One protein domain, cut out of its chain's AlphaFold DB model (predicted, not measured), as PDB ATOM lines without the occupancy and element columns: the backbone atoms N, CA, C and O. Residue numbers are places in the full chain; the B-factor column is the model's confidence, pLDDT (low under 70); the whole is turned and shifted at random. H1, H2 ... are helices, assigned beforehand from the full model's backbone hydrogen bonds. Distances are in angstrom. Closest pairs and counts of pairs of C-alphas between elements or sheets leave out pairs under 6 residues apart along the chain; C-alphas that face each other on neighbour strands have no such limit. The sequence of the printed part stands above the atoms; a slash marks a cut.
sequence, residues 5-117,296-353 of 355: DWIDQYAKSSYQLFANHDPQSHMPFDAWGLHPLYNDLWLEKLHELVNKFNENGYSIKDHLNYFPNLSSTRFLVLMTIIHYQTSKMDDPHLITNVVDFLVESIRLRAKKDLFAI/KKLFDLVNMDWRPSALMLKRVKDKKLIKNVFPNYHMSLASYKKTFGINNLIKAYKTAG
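Overview. This is residues 5 to 117 and 296 to 353 of the 355 residues of an uncharacterized protein of uncultured bacterium (UniProt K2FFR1). A helical hairpin of H3 and H4 makes the core, with H2 crossing both of its helices on one side and H8 packing on the end of the hairpin where its turn lies. H1 and H7 meet at a near right angle away from H2, while of the two short helices H5 is near H2 along its side and H6 lies out past the N-terminal part of H2, its centre the farthest of the helices from the mean of the C-alphas, and the long links H1 to H2, H2 to H3 and H6 to H7 run round the outside. The printed part has 171 residues, with eight named helices, H1 to H8 in order along the chain, and no named strand; the class is all helix. The whole is compact, with a radius of gyration of the C-alphas of 16.1 A, and its outline is rounded, spanning 43 by 42 by 31 A.

Arrangement. H3, residues 70 to 87, and H4, residues 92 to 109, form a helical hairpin. They touch at a shallow tilt of 11 degrees, opposite ways, and their closest C-alphas, of Val 77 and Val 99, are 6.1 A apart. H2, residues 39 to 55, touches H3 with residues 39 to 43 alone, at a steep tilt of 55 degrees; the closest C-alphas, of Asn 39 and His 83, are 5.0 A apart. With residues 43 to 50 alone H2 touches H4 at a steep tilt of 64 degrees, closest at His 47 and Val 98, C-alphas 5.9 A apart. H8, residues 342 to 351, touches H4, whose residues 92 to 96 alone take part; the C-alphas of Pro 92 and Ala 348 are closest, at 4.5 A. H1, residues 5 to 18, touches H7, residues 333 to 339, about perpendicular at 86 degrees, with the C-alphas of Tyr 15 and Leu 333 closest at 6.5 A. H6, residues 310 to 316, only just touches H2, with 3 pairs of C-alphas within 8 A, the closest being Leu 41 and Met 312 at 6.7 A. H5, residues 296 to 301, is close to H2 but not clearly touching it, with the C-alphas of Leu 49 and Phe 299 closest at 6.6 A. H2 and H8 are apart. In each of the eight helices every O i to N i+4 pair is within hydrogen-bond range.

Along the chain. From first to last C-alpha H4 measures 26.0 A, H3 25.6 A, H2 24.2 A and H1 20.5 A. H1 begins at C-alpha 5, (50.031, 3.424, -0.096), H3 begins at C-alpha 70, (57.465, -3.060, 16.184), and H8 ends at C-alpha 351, (33.224, -3.094, 1.226).

Size, cuts and confidence. The two C-alphas farthest apart, of Lys 112 and Asp 318, are 45.5 A apart. Residues 118 to 295 are not printed, and C-alphas 117 and 296 are 28.1 A apart across this cut. The links H1 to H2, H2 to H3 and H6 to H7 are long. The mean pLDDT of the printed part is 94.0, and residue 327 alone is under 70.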
ATOM      1  N   ASP A   5      48.564   3.488  -0.036       81.56
ATOM      2  CA  ASP A   5      50.031   3.424  -0.096       81.56
ATOM      3  C   ASP A   5      50.603   2.398   0.903       81.56
ATOM      4  O   ASP A   5      51.529   1.647   0.605       81.56
ATOM      5  N   TRP A   6      49.985   2.281   2.082       91.81
ATOM      6  CA  TRP A   6      50.511   1.421   3.137       91.81
ATOM      7  C   TRP A   6      50.293  -0.077   2.859       91.81
ATOM      8  O   TRP A   6      51.175  -0.861   3.193       91.81
ATOM      9  N   ILE A   7      49.183  -0.490   2.225       95.19
ATOM     10  CA  ILE A   7      48.921  -1.913   1.913       95.19
ATOM     11  C   ILE A   7      49.898  -2.413   0.851       95.19
ATOM     12  O   ILE A   7      50.406  -3.527   0.952       95.19
ATOM     13  N   ASP A   8      50.202  -1.591  -0.153       93.50
ATOM     14  CA  ASP A   8      51.188  -1.945  -1.171       93.50
ATOM     15  C   ASP A   8      52.608  -1.995  -0.598       93.50
ATOM     16  O   ASP A   8      53.362  -2.926  -0.897       93.50
ATOM     17  N   GLN A   9      52.959  -1.042   0.271       93.75
ATOM     18  CA  GLN A   9      54.217  -1.071   1.021       93.75
ATOM     19  C   GLN A   9      54.332  -2.335   1.882       93.75
ATOM     20  O   GLN A   9      55.347  -3.033   1.837       93.75
ATOM     21  N   TYR A  10      53.270  -2.651   2.619       95.25
ATOM     22  CA  TYR A  10      53.157  -3.849   3.436       95.25
ATOM     23  C   TYR A  10      53.336  -5.121   2.598       95.25
ATOM     24  O   TYR A  10      54.180  -5.960   2.916       95.25
ATOM     25  N   ALA A  11      52.596  -5.249   1.492       95.56
ATOM     26  CA  ALA A  11      52.646  -6.413   0.614       95.56
ATOM     27  C   ALA A  11      54.040  -6.604   0.009       95.56
ATOM     28  O   ALA A  11      54.517  -7.727  -0.106       95.56
ATOM     29  N   LYS A  12      54.715  -5.508  -0.355       94.88
ATOM     30  CA  LYS A  12      56.085  -5.558  -0.866       94.88
ATOM     31  C   LYS A  12      57.075  -6.032   0.195       94.88
ATOM     32  O   LYS A  12      57.934  -6.848  -0.123       94.88
ATOM     33  N   SER A  13      56.975  -5.520   1.421       93.69
ATOM     34  CA  SER A  13      57.909  -5.886   2.489       93.69
ATOM     35  C   SER A  13      57.728  -7.333   2.951       93.69
ATOM     36  O   SER A  13      58.685  -8.100   3.006       93.69
ATOM     37  N   SER A  14      56.480  -7.738   3.190       94.00
ATOM     38  CA  SER A  14      56.142  -9.117   3.556       94.00
ATOM     39  C   SER A  14      56.485 -10.109   2.434       94.00
ATOM     40  O   SER A  14      57.053 -11.160   2.702       94.00
ATOM     41  N   TYR A  15      56.288  -9.756   1.161       94.06
ATOM     42  CA  TYR A  15      56.778 -10.564   0.039       94.06
ATOM     43  C   TYR A  15      58.302 -10.757   0.057       94.06
ATOM     44  O   TYR A  15      58.783 -11.871  -0.139       94.06
ATOM     45  N   GLN A  16      59.073  -9.691   0.308       91.50
ATOM     46  CA  GLN A  16      60.540  -9.767   0.371       91.50
ATOM     47  C   GLN A  16      61.040 -10.680   1.493       91.50
ATOM     48  O   GLN A  16      62.115 -11.258   1.350       91.50
ATOM     49  N   LEU A  17      60.272 -10.805   2.579       89.19
ATOM     50  CA  LEU A  17      60.535 -11.764   3.645       89.19
ATOM     51  C   LEU A  17      60.372 -13.207   3.139       89.19
ATOM     52  O   LEU A  17      61.299 -13.995   3.263       89.19
ATOM     53  N   PHE A  18      59.223 -13.547   2.548       86.69
ATOM     54  CA  PHE A  18      58.913 -14.936   2.176       86.69
ATOM     55  C   PHE A  18      59.603 -15.428   0.908       86.69
ATOM     56  O   PHE A  18      59.866 -16.620   0.813       86.69
ATOM     57  N   ALA A  19      59.918 -14.556  -0.053       86.00
ATOM     58  CA  ALA A  19      60.399 -14.965  -1.378       86.00
ATOM     59  C   ALA A  19      61.631 -15.898  -1.361       86.00
ATOM     60  O   ALA A  19      61.842 -16.638  -2.324       86.00
ATOM     61  N   ASN A  20      62.415 -15.869  -0.278       75.56
ATOM     62  CA  ASN A  20      63.623 -16.674  -0.094       75.56
ATOM     63  C   ASN A  20      63.557 -17.630   1.113       75.56
ATOM     64  O   ASN A  20      64.589 -18.182   1.482       75.56
ATOM     65  N   HIS A  21      62.397 -17.794   1.755       82.62
ATOM     66  CA  HIS A  21      62.250 -18.750   2.854       82.62
ATOM     67  C   HIS A  21      61.944 -20.152   2.331       82.62
ATOM     68  O   HIS A  21      61.285 -20.316   1.303       82.62
ATOM     69  N   ASP A  22      62.381 -21.152   3.087       82.81
ATOM     70  CA  ASP A  22      61.966 -22.534   2.904       82.81
ATOM     71  C   ASP A  22      60.786 -22.825   3.850       82.81
ATOM     72  O   ASP A  22      60.957 -22.768   5.065       82.81
ATOM     73  N   PRO A  23      59.575 -23.134   3.352       77.88
ATOM     74  CA  PRO A  23      58.458 -23.499   4.223       77.88
ATOM     75  C   PRO A  23      58.742 -24.730   5.099       77.88
ATOM     76  O   PRO A  23      58.102 -24.883   6.136       77.88
ATOM     77  N   GLN A  24      59.681 -25.599   4.706       79.94
ATOM     78  CA  GLN A  24      60.038 -26.803   5.459       79.94
ATOM     79  C   GLN A  24      60.969 -26.522   6.641       79.94
ATOM     80  O   GLN A  24      61.107 -27.380   7.510       79.94
ATOM     81  N   SER A  25      61.587 -25.337   6.711       82.88
ATOM     82  CA  SER A  25      62.471 -24.976   7.825       82.88
ATOM     83  C   SER A  25      61.714 -24.508   9.069       82.88
ATOM     84  O   SER A  25      62.334 -24.228  10.092       82.88
ATOM     85  N   HIS A  26      60.389 -24.385   8.987       83.56
ATOM     86  CA  HIS A  26      59.566 -23.880  10.074       83.56
ATOM     87  C   HIS A  26      59.416 -24.914  11.187       83.56
ATOM     88  O   HIS A  26      58.914 -26.020  10.980       83.56
ATOM     89  N   MET A  27      59.816 -24.513  12.389       85.75
ATOM     90  CA  MET A  27      59.753 -25.339  13.589       85.75
ATOM     91  C   MET A  27      58.643 -24.851  14.532       85.75
ATOM     92  O   MET A  27      58.319 -23.661  14.559       85.75
ATOM     93  N   PRO A  28      58.056 -25.741  15.349       86.31
ATOM     94  CA  PRO A  28      58.345 -27.181  15.464       86.31
ATOM     95  C   PRO A  28      57.616 -28.068  14.438       86.31
ATOM     96  O   PRO A  28      57.900 -29.258  14.330       86.31
ATOM     97  N   PHE A  29      56.657 -27.507  13.706       90.31
ATOM     98  CA  PHE A  29      55.903 -28.162  12.641       90.31
ATOM     99  C   PHE A  29      55.362 -27.097  11.679       90.31
ATOM    100  O   PHE A  29      55.460 -25.897  11.948       90.31
ATOM    101  N   ASP A  30      54.726 -27.526  10.586       89.50
ATOM    102  CA  ASP A  30      54.048 -26.625   9.648       89.50
ATOM    103  C   ASP A  30      52.850 -25.921  10.314       89.50
ATOM    104  O   ASP A  30      51.727 -26.438  10.351       89.50
ATOM    105  N   ALA A  31      53.099 -24.732  10.868       90.56
ATOM    106  CA  ALA A  31      52.095 -23.936  11.565       90.56
ATOM    107  C   ALA A  31      50.919 -23.547  10.661       90.56
ATOM    108  O   ALA A  31      49.793 -23.424  11.144       90.56
ATOM    109  N   TRP A  32      51.135 -23.455   9.345       90.88
ATOM    110  CA  TRP A  32      50.059 -23.171   8.403       90.88
ATOM    111  C   TRP A  32      48.987 -24.249   8.379       90.88
ATOM    112  O   TRP A  32      47.830 -23.954   8.090       90.88
ATOM    113  N   GLY A  33      49.348 -25.490   8.701       93.12
ATOM    114  CA  GLY A  33      48.386 -26.570   8.858       93.12
ATOM    115  C   GLY A  33      47.604 -26.513  10.171       93.12
ATOM    116  O   GLY A  33      46.558 -27.157  10.277       93.12
ATOM    117  N   LEU A  34      48.085 -25.757  11.161       94.69
ATOM    118  CA  LEU A  34      47.437 -25.586  12.460       94.69
ATOM    119  C   LEU A  34      46.410 -24.451  12.434       94.69
ATOM    120  O   LEU A  34      45.288 -24.641  12.901       94.69
ATOM    121  N   HIS A  35      46.783 -23.293  11.880       94.12
ATOM    122  CA  HIS A  35      45.984 -22.062  11.918       94.12
ATOM    123  C   HIS A  35      44.515 -22.262  11.500       94.12
ATOM    124  O   HIS A  35      43.619 -21.905  12.270       94.12
ATOM    125  N   PRO A  36      44.180 -22.912  10.363       95.12
ATOM    126  CA  PRO A  36      42.789 -22.970   9.916       95.12
ATOM    127  C   PRO A  36      41.875 -23.797  10.834       95.12
ATOM    128  O   PRO A  36      40.661 -23.784  10.646       95.12
ATOM    129  N   LEU A  37      42.419 -24.497  11.837       96.38
ATOM    130  CA  LEU A  37      41.620 -25.145  12.875       96.38
ATOM    131  C   LEU A  37      40.966 -24.135  13.838       96.38
ATOM    132  O   LEU A  37      39.951 -24.469  14.450       96.38
ATOM    133  N   TYR A  38      41.514 -22.923  13.991       96.62
ATOM    134  CA  TYR A  38      41.062 -21.955  15.004       96.62
ATOM    135  C   TYR A  38      41.063 -20.475  14.570       96.62
ATOM    136  O   TYR A  38      40.747 -19.611  15.388       96.62
ATOM    137  N   ASN A  39      41.407 -20.161  13.319       95.94
ATOM    138  CA  ASN A  39      41.585 -18.778  12.854       95.94
ATOM    139  C   ASN A  39      40.375 -17.860  13.021       95.94
ATOM    140  O   ASN A  39      40.554 -16.692  13.352       95.94
ATOM    141  N   ASP A  40      39.164 -18.370  12.807       96.88
ATOM    142  CA  ASP A  40      37.924 -17.630  13.057       96.88
ATOM    143  C   ASP A  40      37.831 -17.192  14.525       96.88
ATOM    144  O   ASP A  40      37.675 -16.008  14.812       96.88
ATOM    145  N   LEU A  41      38.064 -18.120  15.456       97.69
ATOM    146  CA  LEU A  41      38.028 -17.844  16.894       97.69
ATOM    147  C   LEU A  41      39.104 -16.841  17.315       97.69
ATOM    148  O   LEU A  41      38.908 -16.050  18.236       97.69
ATOM    149  N   TRP A  42      40.275 -16.895  16.679       97.44
ATOM    150  CA  TRP A  42      41.350 -15.952  16.965       97.44
ATOM    151  C   TRP A  42      41.005 -14.544  16.488       97.44
ATOM    152  O   TRP A  42      41.205 -13.583  17.229       97.44
ATOM    153  N   LEU A  43      40.432 -14.415  15.292       97.88
ATOM    154  CA  LEU A  43      39.969 -13.133  14.768       97.88
ATOM    155  C   LEU A  43      38.841 -12.537  15.613       97.88
ATOM    156  O   LEU A  43      38.883 -11.345  15.905       97.88
ATOM    157  N   GLU A  44      37.882 -13.353  16.052       97.81
ATOM    158  CA  GLU A  44      36.838 -12.938  16.995       97.81
ATOM    159  C   GLU A  44      37.450 -12.414  18.300       97.81
ATOM    160  O   GLU A  44      37.099 -11.327  18.759       97.81
ATOM    161  N   LYS A  45      38.433 -13.130  18.857       98.31
ATOM    162  CA  LYS A  45      39.131 -12.718  20.081       98.31
ATOM    163  C   LYS A  45      39.897 -11.401  19.908       98.31
ATOM    164  O   LYS A  45      39.867 -10.552  20.798       98.31
ATOM    165  N   LEU A  46      40.578 -11.207  18.776       98.44
ATOM    166  CA  LEU A  46      41.240  -9.937  18.458       98.44
ATOM    167  C   LEU A  46      40.234  -8.801  18.275       98.44
ATOM    168  O   LEU A  46      40.496  -7.672  18.683       98.44
ATOM    169  N   HIS A  47      39.081  -9.083  17.674       98.44
ATOM    170  CA  HIS A  47      38.030  -8.093  17.514       98.44
ATOM    171  C   HIS A  47      37.438  -7.666  18.860       98.44
ATOM    172  O   HIS A  47      37.299  -6.469  19.108       98.44
ATOM    173  N   GLU A  48      37.176  -8.619  19.759       98.56
ATOM    174  CA  GLU A  48      36.742  -8.336  21.131       98.56
ATOM    175  C   GLU A  48      37.776  -7.480  21.880       98.56
ATOM    176  O   GLU A  48      37.401  -6.496  22.517       98.56
ATOM    177  N   LEU A  49      39.071  -7.793  21.743       98.75
ATOM    178  CA  LEU A  49      40.159  -6.986  22.307       98.75
ATOM    179  C   LEU A  49      40.082  -5.528  21.839       98.75
ATOM    180  O   LEU A  49      40.162  -4.615  22.661       98.75
ATOM    181  N   VAL A  50      39.913  -5.303  20.534       98.75
ATOM    182  CA  VAL A  50      39.813  -3.952  19.959       98.75
ATOM    183  C   VAL A  50      38.560  -3.229  20.449       98.75
ATOM    184  O   VAL A  50      38.642  -2.058  20.818       98.75
ATOM    185  N   ASN A  51      37.413  -3.910  20.496       98.62
ATOM    186  CA  ASN A  51      36.168  -3.315  20.978       98.62
ATOM    187  C   ASN A  51      36.294  -2.898  22.444       98.62
ATOM    188  O   ASN A  51      36.072  -1.730  22.750       98.62
ATOM    189  N   LYS A  52      36.778  -3.784  23.325       98.81
ATOM    190  CA  LYS A  52      36.990  -3.449  24.740       98.81
ATOM    191  C   LYS A  52      38.030  -2.354  24.940       98.81
ATOM    192  O   LYS A  52      37.880  -1.523  25.831       98.81
ATOM    193  N   PHE A  53      39.084  -2.320  24.128       98.75
ATOM    194  CA  PHE A  53      40.060  -1.230  24.173       98.75
ATOM    195  C   PHE A  53      39.390   0.123  23.890       98.75
ATOM    196  O   PHE A  53      39.608   1.087  24.624       98.75
ATOM    197  N   ASN A  54      38.527   0.176  22.871       98.31
ATOM    198  CA  ASN A  54      37.791   1.384  22.496       98.31
ATOM    199  C   ASN A  54      36.692   1.754  23.510       98.31
ATOM    200  O   ASN A  54      36.546   2.929  23.834       98.31
ATOM    201  N   GLU A  55      35.946   0.779  24.037       98.44
ATOM    202  CA  GLU A  55      34.902   0.974  25.059       98.44
ATOM    203  C   GLU A  55      35.468   1.556  26.360       98.44
ATOM    204  O   GLU A  55      34.836   2.407  26.982       98.44
ATOM    205  N   ASN A  56      36.689   1.163  26.736       98.31
ATOM    206  CA  ASN A  56      37.411   1.750  27.868       98.31
ATOM    207  C   ASN A  56      37.968   3.160  27.576       98.31
ATOM    208  O   ASN A  56      38.594   3.767  28.444       98.31
ATOM    209  N   GLY A  57      37.779   3.692  26.364       98.00
ATOM    210  CA  GLY A  57      38.266   5.014  25.968       98.00
ATOM    211  C   GLY A  57      39.790   5.102  25.844       98.00
ATOM    212  O   GLY A  57      40.347   6.202  25.872       98.00
ATOM    213  N   TYR A  58      40.487   3.969  25.722       98.56
ATOM    214  CA  TYR A  58      41.937   3.968  25.591       98.56
ATOM    215  C   TYR A  58      42.368   4.505  24.227       98.56
ATOM    216  O   TYR A  58      41.795   4.193  23.184       98.56
ATOM    217  N   SER A  59      43.439   5.298  24.222       98.19
ATOM    218  CA  SER A  59      44.109   5.717  22.993       98.19
ATOM    219  C   SER A  59      45.315   4.812  22.723       98.19
ATOM    220  O   SER A  59      46.072   4.481  23.641       98.19
ATOM    221  N   ILE A  60      45.539   4.437  21.457       98.31
ATOM    222  CA  ILE A  60      46.712   3.633  21.060       98.31
ATOM    223  C   ILE A  60      48.007   4.358  21.438       98.31
ATOM    224  O   ILE A  60      48.950   3.734  21.915       98.31
ATOM    225  N   LYS A  61      48.043   5.684  21.256       97.19
ATOM    226  CA  LYS A  61      49.209   6.530  21.528       97.19
ATOM    227  C   LYS A  61      49.654   6.459  22.989       97.19
ATOM    228  O   LYS A  61      50.853   6.337  23.235       97.19
ATOM    229  N   ASP A  62      48.712   6.515  23.924       97.88
ATOM    230  CA  ASP A  62      49.024   6.539  25.357       97.88
ATOM    231  C   ASP A  62      49.324   5.138  25.909       97.88
ATOM    232  O   ASP A  62      49.982   5.005  26.936       97.88
ATOM    233  N   HIS A  63      48.921   4.089  25.183       98.06
ATOM    234  CA  HIS A  63      49.091   2.687  25.574       98.06
ATOM    235  C   HIS A  63      50.067   1.926  24.675       98.06
ATOM    236  O   HIS A  63      50.072   0.694  24.655       98.06
ATOM    237  N   LEU A  64      50.932   2.632  23.935       96.12
ATOM    238  CA  LEU A  64      51.886   1.987  23.031       96.12
ATOM    239  C   LEU A  64      52.738   0.941  23.747       96.12
ATOM    240  O   LEU A  64      53.026  -0.080  23.149       96.12
ATOM    241  N   ASN A  65      53.116   1.136  25.007       95.56
ATOM    242  CA  ASN A  65      53.925   0.187  25.782       95.56
ATOM    243  C   ASN A  65      53.252  -1.179  26.047       95.56
ATOM    244  O   ASN A  65      53.947  -2.116  26.451       95.56
ATOM    245  N   TYR A  66      51.937  -1.301  25.834       97.69
ATOM    246  CA  TYR A  66      51.202  -2.565  25.949       97.69
ATOM    247  C   TYR A  66      51.232  -3.391  24.661       97.69
ATOM    248  O   TYR A  66      51.108  -4.611  24.724       97.69
ATOM    249  N   PHE A  67      51.443  -2.757  23.506       97.69
ATOM    250  CA  PHE A  67      51.579  -3.477  22.243       97.69
ATOM    251  C   PHE A  67      52.897  -4.273  22.202       97.69
ATOM    252  O   PHE A  67      53.905  -3.810  22.759       97.69
ATOM    253  N   PRO A  68      52.935  -5.409  21.477       95.75
ATOM    254  CA  PRO A  68      54.172  -6.104  21.106       95.75
ATOM    255  C   PRO A  68      55.183  -5.151  20.477       95.75
ATOM    256  O   PRO A  68      54.802  -4.058  20.070       95.75
ATOM    257  N   ASN A  69      56.463  -5.509  20.363       94.25
ATOM    258  CA  ASN A  69      57.437  -4.645  19.675       94.25
ATOM    259  C   ASN A  69      57.072  -4.413  18.189       94.25
ATOM    260  O   ASN A  69      56.099  -4.962  17.663       94.25
ATOM    261  N   LEU A  70      57.810  -3.519  17.526       94.19
ATOM    262  CA  LEU A  70      57.465  -3.060  16.184       94.19
ATOM    263  C   LEU A  70      57.397  -4.206  15.162       94.19
ATOM    264  O   LEU A  70      56.433  -4.266  14.400       94.19
ATOM    265  N   SER A  71      58.372  -5.114  15.161       94.50
ATOM    266  CA  SER A  71      58.401  -6.238  14.220       94.50
ATOM    267  C   SER A  71      57.303  -7.254  14.501       94.50
ATOM    268  O   SER A  71      56.540  -7.555  13.585       94.50
ATOM    269  N   SER A  72      57.118  -7.643  15.766       95.50
ATOM    270  CA  SER A  72      56.031  -8.545  16.176       95.50
ATOM    271  C   SER A  72      54.664  -7.985  15.805       95.50
ATOM    272  O   SER A  72      53.814  -8.696  15.279       95.50
ATOM    273  N   THR A  73      54.461  -6.673  15.930       96.75
ATOM    274  CA  THR A  73      53.208  -6.047  15.489       96.75
ATOM    275  C   THR A  73      53.016  -6.135  13.971       96.75
ATOM    276  O   THR A  73      51.906  -6.385  13.502       96.75
ATOM    277  N   ARG A  74      54.080  -5.959  13.173       95.94
ATOM    278  CA  ARG A  74      54.006  -6.151  11.713       95.94
ATOM    279  C   ARG A  74      53.684  -7.600  11.366       95.94
ATOM    280  O   ARG A  74      52.859  -7.840  10.485       95.94
ATOM    281  N   PHE A  75      54.297  -8.548  12.061       95.06
ATOM    282  CA  PHE A  75      54.032  -9.964  11.865       95.06
ATOM    283  C   PHE A  75      52.609 -10.352  12.279       95.06
ATOM    284  O   PHE A  75      51.932 -11.078  11.560       95.06
ATOM    285  N   LEU A  76      52.071  -9.767  13.347       96.69
ATOM    286  CA  LEU A  76      50.668  -9.941  13.724       96.69
ATOM    287  C   LEU A  76      49.699  -9.424  12.655       96.69
ATOM    288  O   LEU A  76      48.661 -10.049  12.436       96.69
ATOM    289  N   VAL A  77      50.025  -8.339  11.940       97.25
ATOM    290  CA  VAL A  77      49.232  -7.902  10.773       97.25
ATOM    291  C   VAL A  77      49.219  -8.992   9.698       97.25
ATOM    292  O   VAL A  77      48.155  -9.301   9.164       97.25
ATOM    293  N   LEU A  78      50.366  -9.618   9.418       95.00
ATOM    294  CA  LEU A  78      50.453 -10.744   8.485       95.00
ATOM    295  C   LEU A  78      49.570 -11.904   8.902       95.00
ATOM    296  O   LEU A  78      48.731 -12.341   8.111       95.00
ATOM    297  N   MET A  79      49.736 -12.362  10.139       95.06
ATOM    298  CA  MET A  79      48.965 -13.474  10.678       95.06
ATOM    299  C   MET A  79      47.469 -13.175  10.622       95.06
ATOM    300  O   MET A  79      46.702 -13.985  10.118       95.06
ATOM    301  N   THR A  80      47.054 -11.964  10.996       97.12
ATOM    302  CA  THR A  80      45.648 -11.532  10.942       97.12
ATOM    303  C   THR A  80      45.075 -11.603   9.520       97.12
ATOM    304  O   THR A  80      43.974 -12.119   9.320       97.12
ATOM    305  N   ILE A  81      45.814 -11.139   8.505       95.94
ATOM    306  CA  ILE A  81      45.369 -11.197   7.103       95.94
ATOM    307  C   ILE A  81      45.234 -12.651   6.627       95.94
ATOM    308  O   ILE A  81      44.250 -13.003   5.972       95.94
ATOM    309  N   ILE A  82      46.200 -13.507   6.963       93.81
ATOM    310  CA  ILE A  82      46.180 -14.926   6.584       93.81
ATOM    311  C   ILE A  82      45.054 -15.671   7.304       93.81
ATOM    312  O   ILE A  82      44.356 -16.492   6.702       93.81
ATOM    313  N   HIS A  83      44.827 -15.367   8.579       95.38
ATOM    314  CA  HIS A  83      43.727 -15.925   9.354       95.38
ATOM    315  C   HIS A  83      42.385 -15.544   8.734       95.38
ATOM    316  O   HIS A  83      41.509 -16.396   8.594       95.38
ATOM    317  N   TYR A  84      42.238 -14.308   8.257       95.88
ATOM    318  CA  TYR A  84      41.027 -13.882   7.557       95.88
ATOM    319  C   TYR A  84      40.843 -14.630   6.234       95.88
ATOM    320  O   TYR A  84      39.772 -15.163   5.953       95.88
ATOM    321  N   GLN A  85      41.922 -14.767   5.459       93.44
ATOM    322  CA  GLN A  85      41.926 -15.519   4.204       93.44
ATOM    323  C   GLN A  85      41.478 -16.979   4.371       93.44
ATOM    324  O   GLN A  85      40.818 -17.528   3.488       93.44
ATOM    325  N   THR A  86      41.872 -17.623   5.468       92.19
ATOM    326  CA  THR A  86      41.704 -19.070   5.671       92.19
ATOM    327  C   THR A  86      40.490 -19.436   6.526       92.19
ATOM    328  O   THR A  86      39.951 -20.527   6.354       92.19
ATOM    329  N   SER A  87      40.013 -18.535   7.391       90.50
ATOM    330  CA  SER A  87      38.804 -18.730   8.213       90.50
ATOM    331  C   SER A  87      37.499 -18.678   7.414       90.50
ATOM    332  O   SER A  87      36.484 -19.187   7.881       90.50
ATOM    333  N   LYS A  88      37.516 -18.087   6.209       79.50
ATOM    334  CA  LYS A  88      36.324 -17.817   5.381       79.50
ATOM    335  C   LYS A  88      35.277 -16.926   6.072       79.50
ATOM    336  O   LYS A  88      34.108 -16.971   5.693       79.50
ATOM    337  N   MET A  89      35.678 -16.126   7.061       88.75
ATOM    338  CA  MET A  89      34.811 -15.087   7.623       88.75
ATOM    339  C   MET A  89      34.437 -14.065   6.539       88.75
ATOM    340  O   MET A  89      35.278 -13.708   5.714       88.75
ATOM    341  N   ASP A  90      33.195 -13.580   6.564       89.06
ATOM    342  CA  ASP A  90      32.668 -12.581   5.616       89.06
ATOM    343  C   ASP A  90      32.276 -11.272   6.323       89.06
ATOM    344  O   ASP A  90      31.307 -10.608   5.964       89.06
ATOM    345  N   ASP A  91      33.021 -10.907   7.372       94.88
ATOM    346  CA  ASP A  91      32.856  -9.629   8.067       94.88
ATOM    347  C   ASP A  91      34.008  -8.664   7.714       94.88
ATOM    348  O   ASP A  91      35.091  -8.718   8.317       94.88
ATOM    349  N   PRO A  92      33.805  -7.756   6.738       95.31
ATOM    350  CA  PRO A  92      34.812  -6.776   6.351       95.31
ATOM    351  C   PRO A  92      35.065  -5.711   7.431       95.31
ATOM    352  O   PRO A  92      36.151  -5.126   7.474       95.31
ATOM    353  N   HIS A  93      34.107  -5.433   8.317       96.06
ATOM    354  CA  HIS A  93      34.296  -4.450   9.384       96.06
ATOM    355  C   HIS A  93      35.197  -5.008  10.482       96.06
ATOM    356  O   HIS A  93      36.128  -4.319  10.904       96.06
ATOM    357  N   LEU A  94      34.991  -6.268  10.864       96.44
ATOM    358  CA  LEU A  94      35.823  -6.961  11.841       96.44
ATOM    359  C   LEU A  94      37.300  -6.920  11.443       96.44
ATOM    360  O   LEU A  94      38.133  -6.392  12.185       96.44
ATOM    361  N   ILE A  95      37.626  -7.423  10.246       97.06
ATOM    362  CA  ILE A  95      39.022  -7.530   9.809       97.06
ATOM    363  C   ILE A  95      39.679  -6.159   9.661       97.06
ATOM    364  O   ILE A  95      40.815  -5.962  10.093       97.06
ATOM    365  N   THR A  96      38.970  -5.182   9.091       97.12
ATOM    366  CA  THR A  96      39.546  -3.848   8.896       97.12
ATOM    367  C   THR A  96      39.760  -3.127  10.222       97.12
ATOM    368  O   THR A  96      40.736  -2.399  10.343       97.12
ATOM    369  N   ASN A  97      38.905  -3.335  11.228       97.75
ATOM    370  CA  ASN A  97      39.087  -2.750  12.558       97.75
ATOM    371  C   ASN A  97      40.321  -3.319  13.269       97.75
ATOM    372  O   ASN A  97      41.120  -2.549  13.800       97.75
ATOM    373  N   VAL A  98      40.514  -4.640  13.232       98.44
ATOM    374  CA  VAL A  98      41.696  -5.281  13.832       98.44
ATOM    375  C   VAL A  98      42.979  -4.839  13.123       98.44
ATOM    376  O   VAL A  98      43.952  -4.455  13.773       98.44
ATOM    377  N   VAL A  99      42.984  -4.835  11.788       98.06
ATOM    378  CA  VAL A  99      44.165  -4.429  11.016       98.06
ATOM    379  C   VAL A  99      44.476  -2.942  11.206       98.06
ATOM    380  O   VAL A  99      45.639  -2.602  11.415       98.06
ATOM    381  N   ASP A 100      43.473  -2.057  11.204       97.81
ATOM    382  CA  ASP A 100      43.681  -0.624  11.461       97.81
ATOM    383  C   ASP A 100      44.285  -0.380  12.853       97.81
ATOM    384  O   ASP A 100      45.207   0.427  12.980       97.81
ATOM    385  N   PHE A 101      43.830  -1.111  13.878       98.50
ATOM    386  CA  PHE A 101      44.351  -1.023  15.245       98.50
ATOM    387  C   PHE A 101      45.851  -1.353  15.317       98.50
ATOM    388  O   PHE A 101      46.650  -0.580  15.855       98.50
ATOM    389  N   LEU A 102      46.264  -2.467  14.707       98.25
ATOM    390  CA  LEU A 102      47.670  -2.873  14.665       98.25
ATOM    391  C   LEU A 102      48.510  -1.908  13.814       98.25
ATOM    392  O   LEU A 102      49.574  -1.458  14.244       98.25
ATOM    393  N   VAL A 103      48.026  -1.525  12.631       97.31
ATOM    394  CA  VAL A 103      48.741  -0.610  11.726       97.31
ATOM    395  C   VAL A 103      48.922   0.771  12.349       97.31
ATOM    396  O   VAL A 103      49.966   1.395  12.150       97.31
ATOM    397  N   GLU A 104      47.962   1.253  13.132       97.25
ATOM    398  CA  GLU A 104      48.103   2.532  13.823       97.25
ATOM    399  C   GLU A 104      49.202   2.488  14.894       97.25
ATOM    400  O   GLU A 104      50.032   3.398  14.955       97.25
ATOM    401  N   SER A 105      49.322   1.398  15.662       97.31
ATOM    402  CA  SER A 105      50.461   1.248  16.584       97.31
ATOM    403  C   SER A 105      51.816   1.204  15.858       97.31
ATOM    404  O   SER A 105      52.793   1.792  16.336       97.31
ATOM    405  N   ILE A 106      51.874   0.603  14.660       96.06
ATOM    406  CA  ILE A 106      53.070   0.608  13.804       96.06
ATOM    407  C   ILE A 106      53.392   2.040  13.373       96.06
ATOM    408  O   ILE A 106      54.536   2.468  13.505       96.06
ATOM    409  N   ARG A 107      52.401   2.810  12.901       94.88
ATOM    410  CA  ARG A 107      52.583   4.210  12.467       94.88
ATOM    411  C   ARG A 107      53.096   5.115  13.573       94.88
ATOM    412  O   ARG A 107      53.936   5.976  13.326       94.88
ATOM    413  N   LEU A 108      52.611   4.924  14.793       93.81
ATOM    414  CA  LEU A 108      53.034   5.732  15.930       93.81
ATOM    415  C   LEU A 108      54.481   5.428  16.352       93.81
ATOM    416  O   LEU A 108      55.182   6.313  16.860       93.81
ATOM    417  N   ARG A 109      54.971   4.210  16.095       91.88
ATOM    418  CA  ARG A 109      56.326   3.764  16.447       91.88
ATOM    419  C   ARG A 109      57.337   3.958  15.319       91.88
ATOM    420  O   ARG A 109      58.320   4.664  15.526       91.88
ATOM    421  N   ALA A 110      57.079   3.415  14.132       91.06
ATOM    422  CA  ALA A 110      57.967   3.506  12.976       91.06
ATOM    423  C   ALA A 110      58.129   4.959  12.506       91.06
ATOM    424  O   ALA A 110      57.152   5.655  12.240       91.06
ATOM    425  N   LYS A 111      59.373   5.441  12.381       83.88
ATOM    426  CA  LYS A 111      59.625   6.867  12.075       83.88
ATOM    427  C   LYS A 111      59.835   7.178  10.604       83.88
ATOM    428  O   LYS A 111      59.703   8.333  10.212       83.88
ATOM    429  N   LYS A 112      60.200   6.181   9.803       82.62
ATOM    430  CA  LYS A 112      60.569   6.388   8.397       82.62
ATOM    431  C   LYS A 112      59.924   5.380   7.462       82.62
ATOM    432  O   LYS A 112      59.423   5.756   6.413       82.62
ATOM    433  N   ASP A 113      59.968   4.113   7.841       87.88
ATOM    434  CA  ASP A 113      59.565   3.001   6.997       87.88
ATOM    435  C   ASP A 113      58.651   2.092   7.811       87.88
ATOM    436  O   ASP A 113      59.095   1.371   8.707       87.88
ATOM    437  N   LEU A 114      57.348   2.210   7.545       91.62
ATOM    438  CA  LEU A 114      56.310   1.574   8.352       91.62
ATOM    439  C   LEU A 114      56.492   0.061   8.406       91.62
ATOM    440  O   LEU A 114      56.342  -0.534   9.470       91.62
ATOM    441  N   PHE A 115      56.889  -0.541   7.287       93.31
ATOM    442  CA  PHE A 115      56.972  -1.990   7.134       93.31
ATOM    443  C   PHE A 115      58.390  -2.489   6.864       93.31
ATOM    444  O   PHE A 115      58.543  -3.631   6.464       93.31
ATOM    445  N   ALA A 116      59.423  -1.675   7.092       91.12
ATOM    446  CA  ALA A 116      60.828  -2.052   6.911       91.12
ATOM    447  C   ALA A 116      61.183  -2.593   5.508       91.12
ATOM    448  O   ALA A 116      61.941  -3.548   5.364       91.12
ATOM    449  N   ILE A 117      60.690  -1.943   4.446       89.06
ATOM    450  CA  ILE A 117      61.106  -2.240   3.057       89.06
ATOM    451  C   ILE A 117      62.612  -1.970   2.860       89.06
ATOM    452  O   ILE A 117      63.297  -2.626   2.070       89.06
ATOM    453  N   LYS A 296      49.445 -10.616  25.524       98.12
ATOM    454  CA  LYS A 296      49.057 -10.724  26.938       98.12
ATOM    455  C   LYS A 296      48.865  -9.364  27.602       98.12
ATOM    456  O   LYS A 296      47.863  -9.156  28.270       98.12
ATOM    457  N   LYS A 297      49.791  -8.424  27.395       98.25
ATOM    458  CA  LYS A 297      49.707  -7.081  27.990       98.25
ATOM    459  C   LYS A 297      48.454  -6.319  27.547       98.25
ATOM    460  O   LYS A 297      47.861  -5.625  28.364       98.25
ATOM    461  N   LEU A 298      48.051  -6.444  26.282       98.50
ATOM    462  CA  LEU A 298      46.826  -5.818  25.780       98.50
ATOM    463  C   LEU A 298      45.579  -6.498  26.345       98.50
ATOM    464  O   LEU A 298      44.658  -5.800  26.752       98.50
ATOM    465  N   PHE A 299      45.568  -7.830  26.423       98.75
ATOM    466  CA  PHE A 299      44.473  -8.561  27.060       98.75
ATOM    467  C   PHE A 299      44.329  -8.190  28.541       98.75
ATOM    468  O   PHE A 299      43.229  -7.852  28.968       98.75
ATOM    469  N   ASP A 300      45.432  -8.158  29.295       98.56
ATOM    470  CA  ASP A 300      45.436  -7.735  30.699       98.56
ATOM    471  C   ASP A 300      44.879  -6.303  30.846       98.56
ATOM    472  O   ASP A 300      44.055  -6.052  31.723       98.56
ATOM    473  N   LEU A 301      45.282  -5.370  29.969       98.62
ATOM    474  CA  LEU A 301      44.849  -3.964  29.994       98.62
ATOM    475  C   LEU A 301      43.323  -3.797  29.882       98.62
ATOM    476  O   LEU A 301      42.759  -2.877  30.474       98.62
ATOM    477  N   VAL A 302      42.657  -4.671  29.125       98.62
ATOM    478  CA  VAL A 302      41.196  -4.644  28.940       98.62
ATOM    479  C   VAL A 302      40.469  -5.721  29.756       98.62
ATOM    480  O   VAL A 302      39.298  -6.005  29.499       98.62
ATOM    481  N   ASN A 303      41.147  -6.325  30.738       98.50
ATOM    482  CA  ASN A 303      40.617  -7.380  31.603       98.50
ATOM    483  C   ASN A 303      40.073  -8.605  30.833       98.50
ATOM    484  O   ASN A 303      39.025  -9.158  31.167       98.50
ATOM    485  N   MET A 304      40.781  -9.033  29.788       98.50
ATOM    486  CA  MET A 304      40.508 -10.263  29.040       98.50
ATOM    487  C   MET A 304      41.502 -11.368  29.404       98.50
ATOM    488  O   MET A 304      42.678 -11.104  29.656       98.50
ATOM    489  N   ASP A 305      41.057 -12.629  29.368       98.25
ATOM    490  CA  ASP A 305      41.979 -13.761  29.488       98.25
ATOM    491  C   ASP A 305      42.791 -13.913  28.197       98.25
ATOM    492  O   ASP A 305      42.263 -14.176  27.109       98.25
ATOM    493  N   TRP A 306      44.105 -13.761  28.318       97.88
ATOM    494  CA  TRP A 306      45.008 -13.923  27.192       97.88
ATOM    495  C   TRP A 306      45.083 -15.376  26.723       97.88
ATOM    496  O   TRP A 306      45.338 -15.584  25.548       97.88
ATOM    497  N   ARG A 307      44.801 -16.385  27.554       98.12
ATOM    498  CA  ARG A 307      44.969 -17.808  27.195       98.12
ATOM    499  C   ARG A 307      44.044 -18.260  26.053       98.12
ATOM    500  O   ARG A 307      42.966 -17.683  25.872       98.12
ATOM    501  N   PRO A 308      44.415 -19.304  25.283       98.00
ATOM    502  CA  PRO A 308      43.523 -19.883  24.279       98.00
ATOM    503  C   PRO A 308      42.171 -20.270  24.892       98.00
ATOM    504  O   PRO A 308      42.117 -20.831  25.988       98.00
ATOM    505  N   SER A 309      41.070 -19.983  24.195       98.12
ATOM    506  CA  SER A 309      39.737 -20.317  24.708       98.12
ATOM    507  C   SER A 309      39.519 -21.834  24.742       98.12
ATOM    508  O   SER A 309      40.119 -22.585  23.969       98.12
ATOM    509  N   ALA A 310      38.594 -22.302  25.584       98.12
ATOM    510  CA  ALA A 310      38.229 -23.721  25.628       98.12
ATOM    511  C   ALA A 310      37.794 -24.258  24.249       98.12
ATOM    512  O   ALA A 310      38.067 -25.411  23.909       98.12
ATOM    513  N   LEU A 311      37.155 -23.415  23.429       98.00
ATOM    514  CA  LEU A 311      36.741 -23.778  22.078       98.00
ATOM    515  C   LEU A 311      37.931 -23.879  21.111       98.00
ATOM    516  O   LEU A 311      37.977 -24.835  20.340       98.00
ATOM    517  N   MET A 312      38.911 -22.966  21.187       98.19
ATOM    518  CA  MET A 312      40.162 -23.071  20.414       98.19
ATOM    519  C   MET A 312      40.890 -24.377  20.739       98.19
ATOM    520  O   MET A 312      41.218 -25.148  19.837       98.19
ATOM    521  N   LEU A 313      41.063 -24.669  22.034       98.12
ATOM    522  CA  LEU A 313      41.705 -25.899  22.501       98.12
ATOM    523  C   LEU A 313      40.967 -27.139  21.982       98.12
ATOM    524  O   LEU A 313      41.593 -28.047  21.440       98.12
ATOM    525  N   LYS A 314      39.631 -27.157  22.068       98.06
ATOM    526  CA  LYS A 314      38.799 -28.255  21.551       98.06
ATOM    527  C   LYS A 314      38.955 -28.459  20.041       98.06
ATOM    528  O   LYS A 314      38.897 -29.599  19.583       98.06
ATOM    529  N   ARG A 315      39.113 -27.388  19.256       96.88
ATOM    530  CA  ARG A 315      39.276 -27.485  17.796       96.88
ATOM    531  C   ARG A 315      40.664 -27.949  17.368       96.88
ATOM    532  O   ARG A 315      40.786 -28.489  16.276       96.88
ATOM    533  N   VAL A 316      41.682 -27.770  18.205       97.12
ATOM    534  CA  VAL A 316      43.060 -28.177  17.894       97.12
ATOM    535  C   VAL A 316      43.404 -29.559  18.445       97.12
ATOM    536  O   VAL A 316      44.128 -30.322  17.794       97.12
ATOM    537  N   LYS A 317      42.878 -29.904  19.621       96.50
ATOM    538  CA  LYS A 317      43.154 -31.172  20.295       96.50
ATOM    539  C   LYS A 317      42.774 -32.369  19.419       96.50
ATOM    540  O   LYS A 317      41.677 -32.418  18.860       96.50
ATOM    541  N   ASP A 318      43.699 -33.318  19.297       95.69
ATOM    542  CA  ASP A 318      43.560 -34.574  18.547       95.69
ATOM    543  C   ASP A 318      43.233 -34.382  17.048       95.69
ATOM    544  O   ASP A 318      42.861 -35.321  16.338       95.69
ATOM    545  N   LYS A 319      43.362 -33.153  16.525       97.06
ATOM    546  CA  LYS A 319      43.215 -32.854  15.098       97.06
ATOM    547  C   LYS A 319      44.562 -32.901  14.394       97.06
ATOM    548  O   LYS A 319      45.555 -32.339  14.858       97.06
ATOM    549  N   LYS A 320      44.580 -33.554  13.233       96.56
ATOM    550  CA  LYS A 320      45.731 -33.540  12.327       96.56
ATOM    551  C   LYS A 320      45.891 -32.150  11.720       96.56
ATOM    552  O   LYS A 320      44.894 -31.486  11.441       96.56
ATOM    553  N   LEU A 321      47.137 -31.764  11.461       95.31
ATOM    554  CA  LEU A 321      47.430 -30.565  10.683       95.31
ATOM    555  C   LEU A 321      46.841 -30.692   9.276       95.31
ATOM    556  O   LEU A 321      46.889 -31.760   8.652       95.31
ATOM    557  N   ILE A 322      46.302 -29.588   8.772       93.88
ATOM    558  CA  ILE A 322      45.837 -29.473   7.395       93.88
ATOM    559  C   ILE A 322      47.065 -29.389   6.492       93.88
ATOM    560  O   ILE A 322      47.936 -28.551   6.679       93.88
ATOM    561  N   LYS A 323      47.162 -30.279   5.505       91.00
ATOM    562  CA  LYS A 323      48.326 -30.327   4.614       91.00
ATOM    563  C   LYS A 323      48.234 -29.269   3.517       91.00
ATOM    564  O   LYS A 323      47.141 -28.980   3.034       91.00
ATOM    565  N   ASN A 324      49.394 -28.802   3.051       82.44
ATOM    566  CA  ASN A 324      49.546 -27.993   1.837       82.44
ATOM    567  C   ASN A 324      48.735 -26.685   1.837       82.44
ATOM    568  O   ASN A 324      48.249 -26.268   0.787       82.44
ATOM    569  N   VAL A 325      48.587 -26.033   2.996       85.44
ATOM    570  CA  VAL A 325      47.908 -24.728   3.075       85.44
ATOM    571  C   VAL A 325      48.723 -23.661   2.330       85.44
ATOM    572  O   VAL A 325      48.166 -22.926   1.517       85.44
ATOM    573  N   PHE A 326      50.050 -23.648   2.517       82.81
ATOM    574  CA  PHE A 326      50.985 -22.780   1.789       82.81
ATOM    575  C   PHE A 326      52.221 -23.566   1.315       82.81
ATOM    576  O   PHE A 326      53.265 -23.531   1.957       82.81
ATOM    577  N   PRO A 327      52.127 -24.293   0.186       65.25
ATOM    578  CA  PRO A 327      53.140 -25.280  -0.196       65.25
ATOM    579  C   PRO A 327      54.422 -24.691  -0.813       65.25
ATOM    580  O   PRO A 327      55.369 -25.434  -1.046       65.25
ATOM    581  N   ASN A 328      54.458 -23.397  -1.147       81.06
ATOM    582  CA  ASN A 328      55.604 -22.769  -1.811       81.06
ATOM    583  C   ASN A 328      55.636 -21.259  -1.535       81.06
ATOM    584  O   ASN A 328      54.587 -20.617  -1.600       81.06
ATOM    585  N   TYR A 329      56.820 -20.685  -1.306       86.75
ATOM    586  CA  TYR A 329      57.019 -19.230  -1.219       86.75
ATOM    587  C   TYR A 329      57.642 -18.598  -2.469       86.75
ATOM    588  O   TYR A 329      57.576 -17.379  -2.638       86.75
ATOM    589  N   HIS A 330      58.170 -19.399  -3.394       88.44
ATOM    590  CA  HIS A 330      58.682 -18.941  -4.682       88.44
ATOM    591  C   HIS A 330      57.528 -18.634  -5.638       88.44
ATOM    592  O   HIS A 330      57.098 -19.462  -6.444       88.44
ATOM    593  N   MET A 331      56.997 -17.421  -5.531       92.50
ATOM    594  CA  MET A 331      55.907 -16.932  -6.368       92.50
ATOM    595  C   MET A 331      56.120 -15.466  -6.743       92.50
ATOM    596  O   MET A 331      56.938 -14.783  -6.146       92.50
ATOM    597  N   SER A 332      55.390 -14.955  -7.738       94.88
ATOM    598  CA  SER A 332      55.419 -13.520  -8.049       94.88
ATOM    599  C   SER A 332      54.732 -12.701  -6.947       94.88
ATOM    600  O   SER A 332      53.872 -13.222  -6.236       94.88
ATOM    601  N   LEU A 333      55.011 -11.395  -6.852       94.75
ATOM    602  CA  LEU A 333      54.296 -10.506  -5.922       94.75
ATOM    603  C   LEU A 333      52.769 -10.526  -6.143       94.75
ATOM    604  O   LEU A 333      52.000 -10.436  -5.188       94.75
ATOM    605  N   ALA A 334      52.309 -10.660  -7.392       95.81
ATOM    606  CA  ALA A 334      50.882 -10.760  -7.699       95.81
ATOM    607  C   ALA A 334      50.274 -12.062  -7.148       95.81
ATOM    608  O   ALA A 334      49.214 -12.030  -6.518       95.81
ATOM    609  N   SER A 335      50.969 -13.189  -7.326       94.94
ATOM    610  CA  SER A 335      50.580 -14.474  -6.737       94.94
ATOM    611  C   SER A 335      50.623 -14.420  -5.211       94.94
ATOM    612  O   SER A 335      49.678 -14.868  -4.574       94.94
ATOM    613  N   TYR A 336      51.641 -13.782  -4.628       94.75
ATOM    614  CA  TYR A 336      51.759 -13.567  -3.186       94.75
ATOM    615  C   TYR A 336      50.550 -12.822  -2.625       94.75
ATOM    616  O   TYR A 336      49.896 -13.309  -1.705       94.75
ATOM    617  N   LYS A 337      50.176 -11.691  -3.237       95.50
ATOM    618  CA  LYS A 337      49.003 -10.909  -2.822       95.50
ATOM    619  C   LYS A 337      47.701 -11.714  -2.848       95.50
ATOM    620  O   LYS A 337      46.819 -11.474  -2.025       95.50
ATOM    621  N   LYS A 338      47.564 -12.649  -3.791       94.81
ATOM    622  CA  LYS A 338      46.408 -13.547  -3.877       94.81
ATOM    623  C   LYS A 338      46.461 -14.625  -2.793       94.81
ATOM    624  O   LYS A 338      45.488 -14.791  -2.069       94.81
ATOM    625  N   THR A 339      47.581 -15.333  -2.692       92.50
ATOM    626  CA  THR A 339      47.767 -16.477  -1.793       92.50
ATOM    627  C   THR A 339      47.682 -16.060  -0.325       92.50
ATOM    628  O   THR A 339      46.916 -16.641   0.431       92.50
ATOM    629  N   PHE A 340      48.379 -14.991   0.060       93.19
ATOM    630  CA  PHE A 340      48.450 -14.503   1.441       93.19
ATOM    631  C   PHE A 340      47.305 -13.544   1.815       93.19
ATOM    632  O   PHE A 340      47.395 -12.833   2.808       93.19
ATOM    633  N   GLY A 341      46.231 -13.476   1.019       94.69
ATOM    634  CA  GLY A 341      45.008 -12.749   1.384       94.69
ATOM    635  C   GLY A 341      45.044 -11.223   1.263       94.69
ATOM    636  O   GLY A 341      44.058 -10.568   1.600       94.69
ATOM    637  N   ILE A 342      46.111 -10.625   0.725       96.25
ATOM    638  CA  ILE A 342      46.212  -9.164   0.537       96.25
ATOM    639  C   ILE A 342      45.081  -8.633  -0.352       96.25
ATOM    640  O   ILE A 342      44.487  -7.596  -0.063       96.25
ATOM    641  N   ASN A 343      44.741  -9.347  -1.429       95.81
ATOM    642  CA  ASN A 343      43.636  -8.947  -2.306       95.81
ATOM    643  C   ASN A 343      42.280  -8.997  -1.582       95.81
ATOM    644  O   ASN A 343      41.427  -8.138  -1.817       95.81
ATOM    645  N   ASN A 344      42.097  -9.962  -0.678       95.62
ATOM    646  CA  ASN A 344      40.888 -10.080   0.130       95.62
ATOM    647  C   ASN A 344      40.806  -8.974   1.183       95.62
ATOM    648  O   ASN A 344      39.729  -8.413   1.375       95.62
ATOM    649  N   LEU A 345      41.937  -8.573   1.769       95.88
ATOM    650  CA  LEU A 345      42.007  -7.384   2.614       95.88
ATOM    651  C   LEU A 345      41.589  -6.125   1.837       95.88
ATOM    652  O   LEU A 345      40.741  -5.369   2.301       95.88
ATOM    653  N   ILE A 346      42.125  -5.916   0.627       95.69
ATOM    654  CA  ILE A 346      41.743  -4.772  -0.221       95.69
ATOM    655  C   ILE A 346      40.234  -4.795  -0.508       95.69
ATOM    656  O   ILE A 346      39.575  -3.760  -0.426       95.69
ATOM    657  N   LYS A 347      39.662  -5.960  -0.826       95.50
ATOM    658  CA  LYS A 347      38.211  -6.090  -1.012       95.50
ATOM    659  C   LYS A 347      37.453  -5.709   0.264       95.50
ATOM    660  O   LYS A 347      36.524  -4.914   0.176       95.50
ATOM    661  N   ALA A 348      37.878  -6.203   1.428       95.88
ATOM    662  CA  ALA A 348      37.230  -5.924   2.709       95.88
ATOM    663  C   ALA A 348      37.188  -4.421   3.026       95.88
ATOM    664  O   ALA A 348      36.128  -3.886   3.334       95.88
ATOM    665  N   TYR A 349      38.300  -3.703   2.858       95.75
ATOM    666  CA  TYR A 349      38.325  -2.249   3.053       95.75
ATOM    667  C   TYR A 349      37.435  -1.483   2.055       95.75
ATOM    668  O   TYR A 349      36.850  -0.468   2.444       95.75
ATOM    669  N   LYS A 350      37.300  -1.951   0.798       95.19
ATOM    670  CA  LYS A 350      36.348  -1.365  -0.170       95.19
ATOM    671  C   LYS A 350      34.915  -1.547   0.322       95.19
ATOM    672  O   LYS A 350      34.157  -0.587   0.352       95.19
ATOM    673  N   THR A 351      34.566  -2.766   0.731       95.94
ATOM    674  CA  THR A 351      33.224  -3.094   1.226       95.94
ATOM    675  C   THR A 351      32.886  -2.336   2.510       95.94
ATOM    676  O   THR A 351      31.776  -1.839   2.638       95.94
ATOM    677  N   ALA A 352      33.849  -2.162   3.418       95.19
ATOM    678  CA  ALA A 352      33.667  -1.418   4.665       95.19
ATOM    679  C   ALA A 352      33.596   0.116   4.485       95.19
ATOM    680  O   ALA A 352      33.575   0.840   5.479       95.19
ATOM    681  N   GLY A 353      33.640   0.639   3.249       93.56
ATOM    682  CA  GLY A 353      33.615   2.083   2.977       93.56
ATOM    683  C   GLY A 353      34.837   2.838   3.511       93.56
ATOM    684  O   GLY A 353      34.806   4.052   3.698       93.56
TER     685      GLY A 353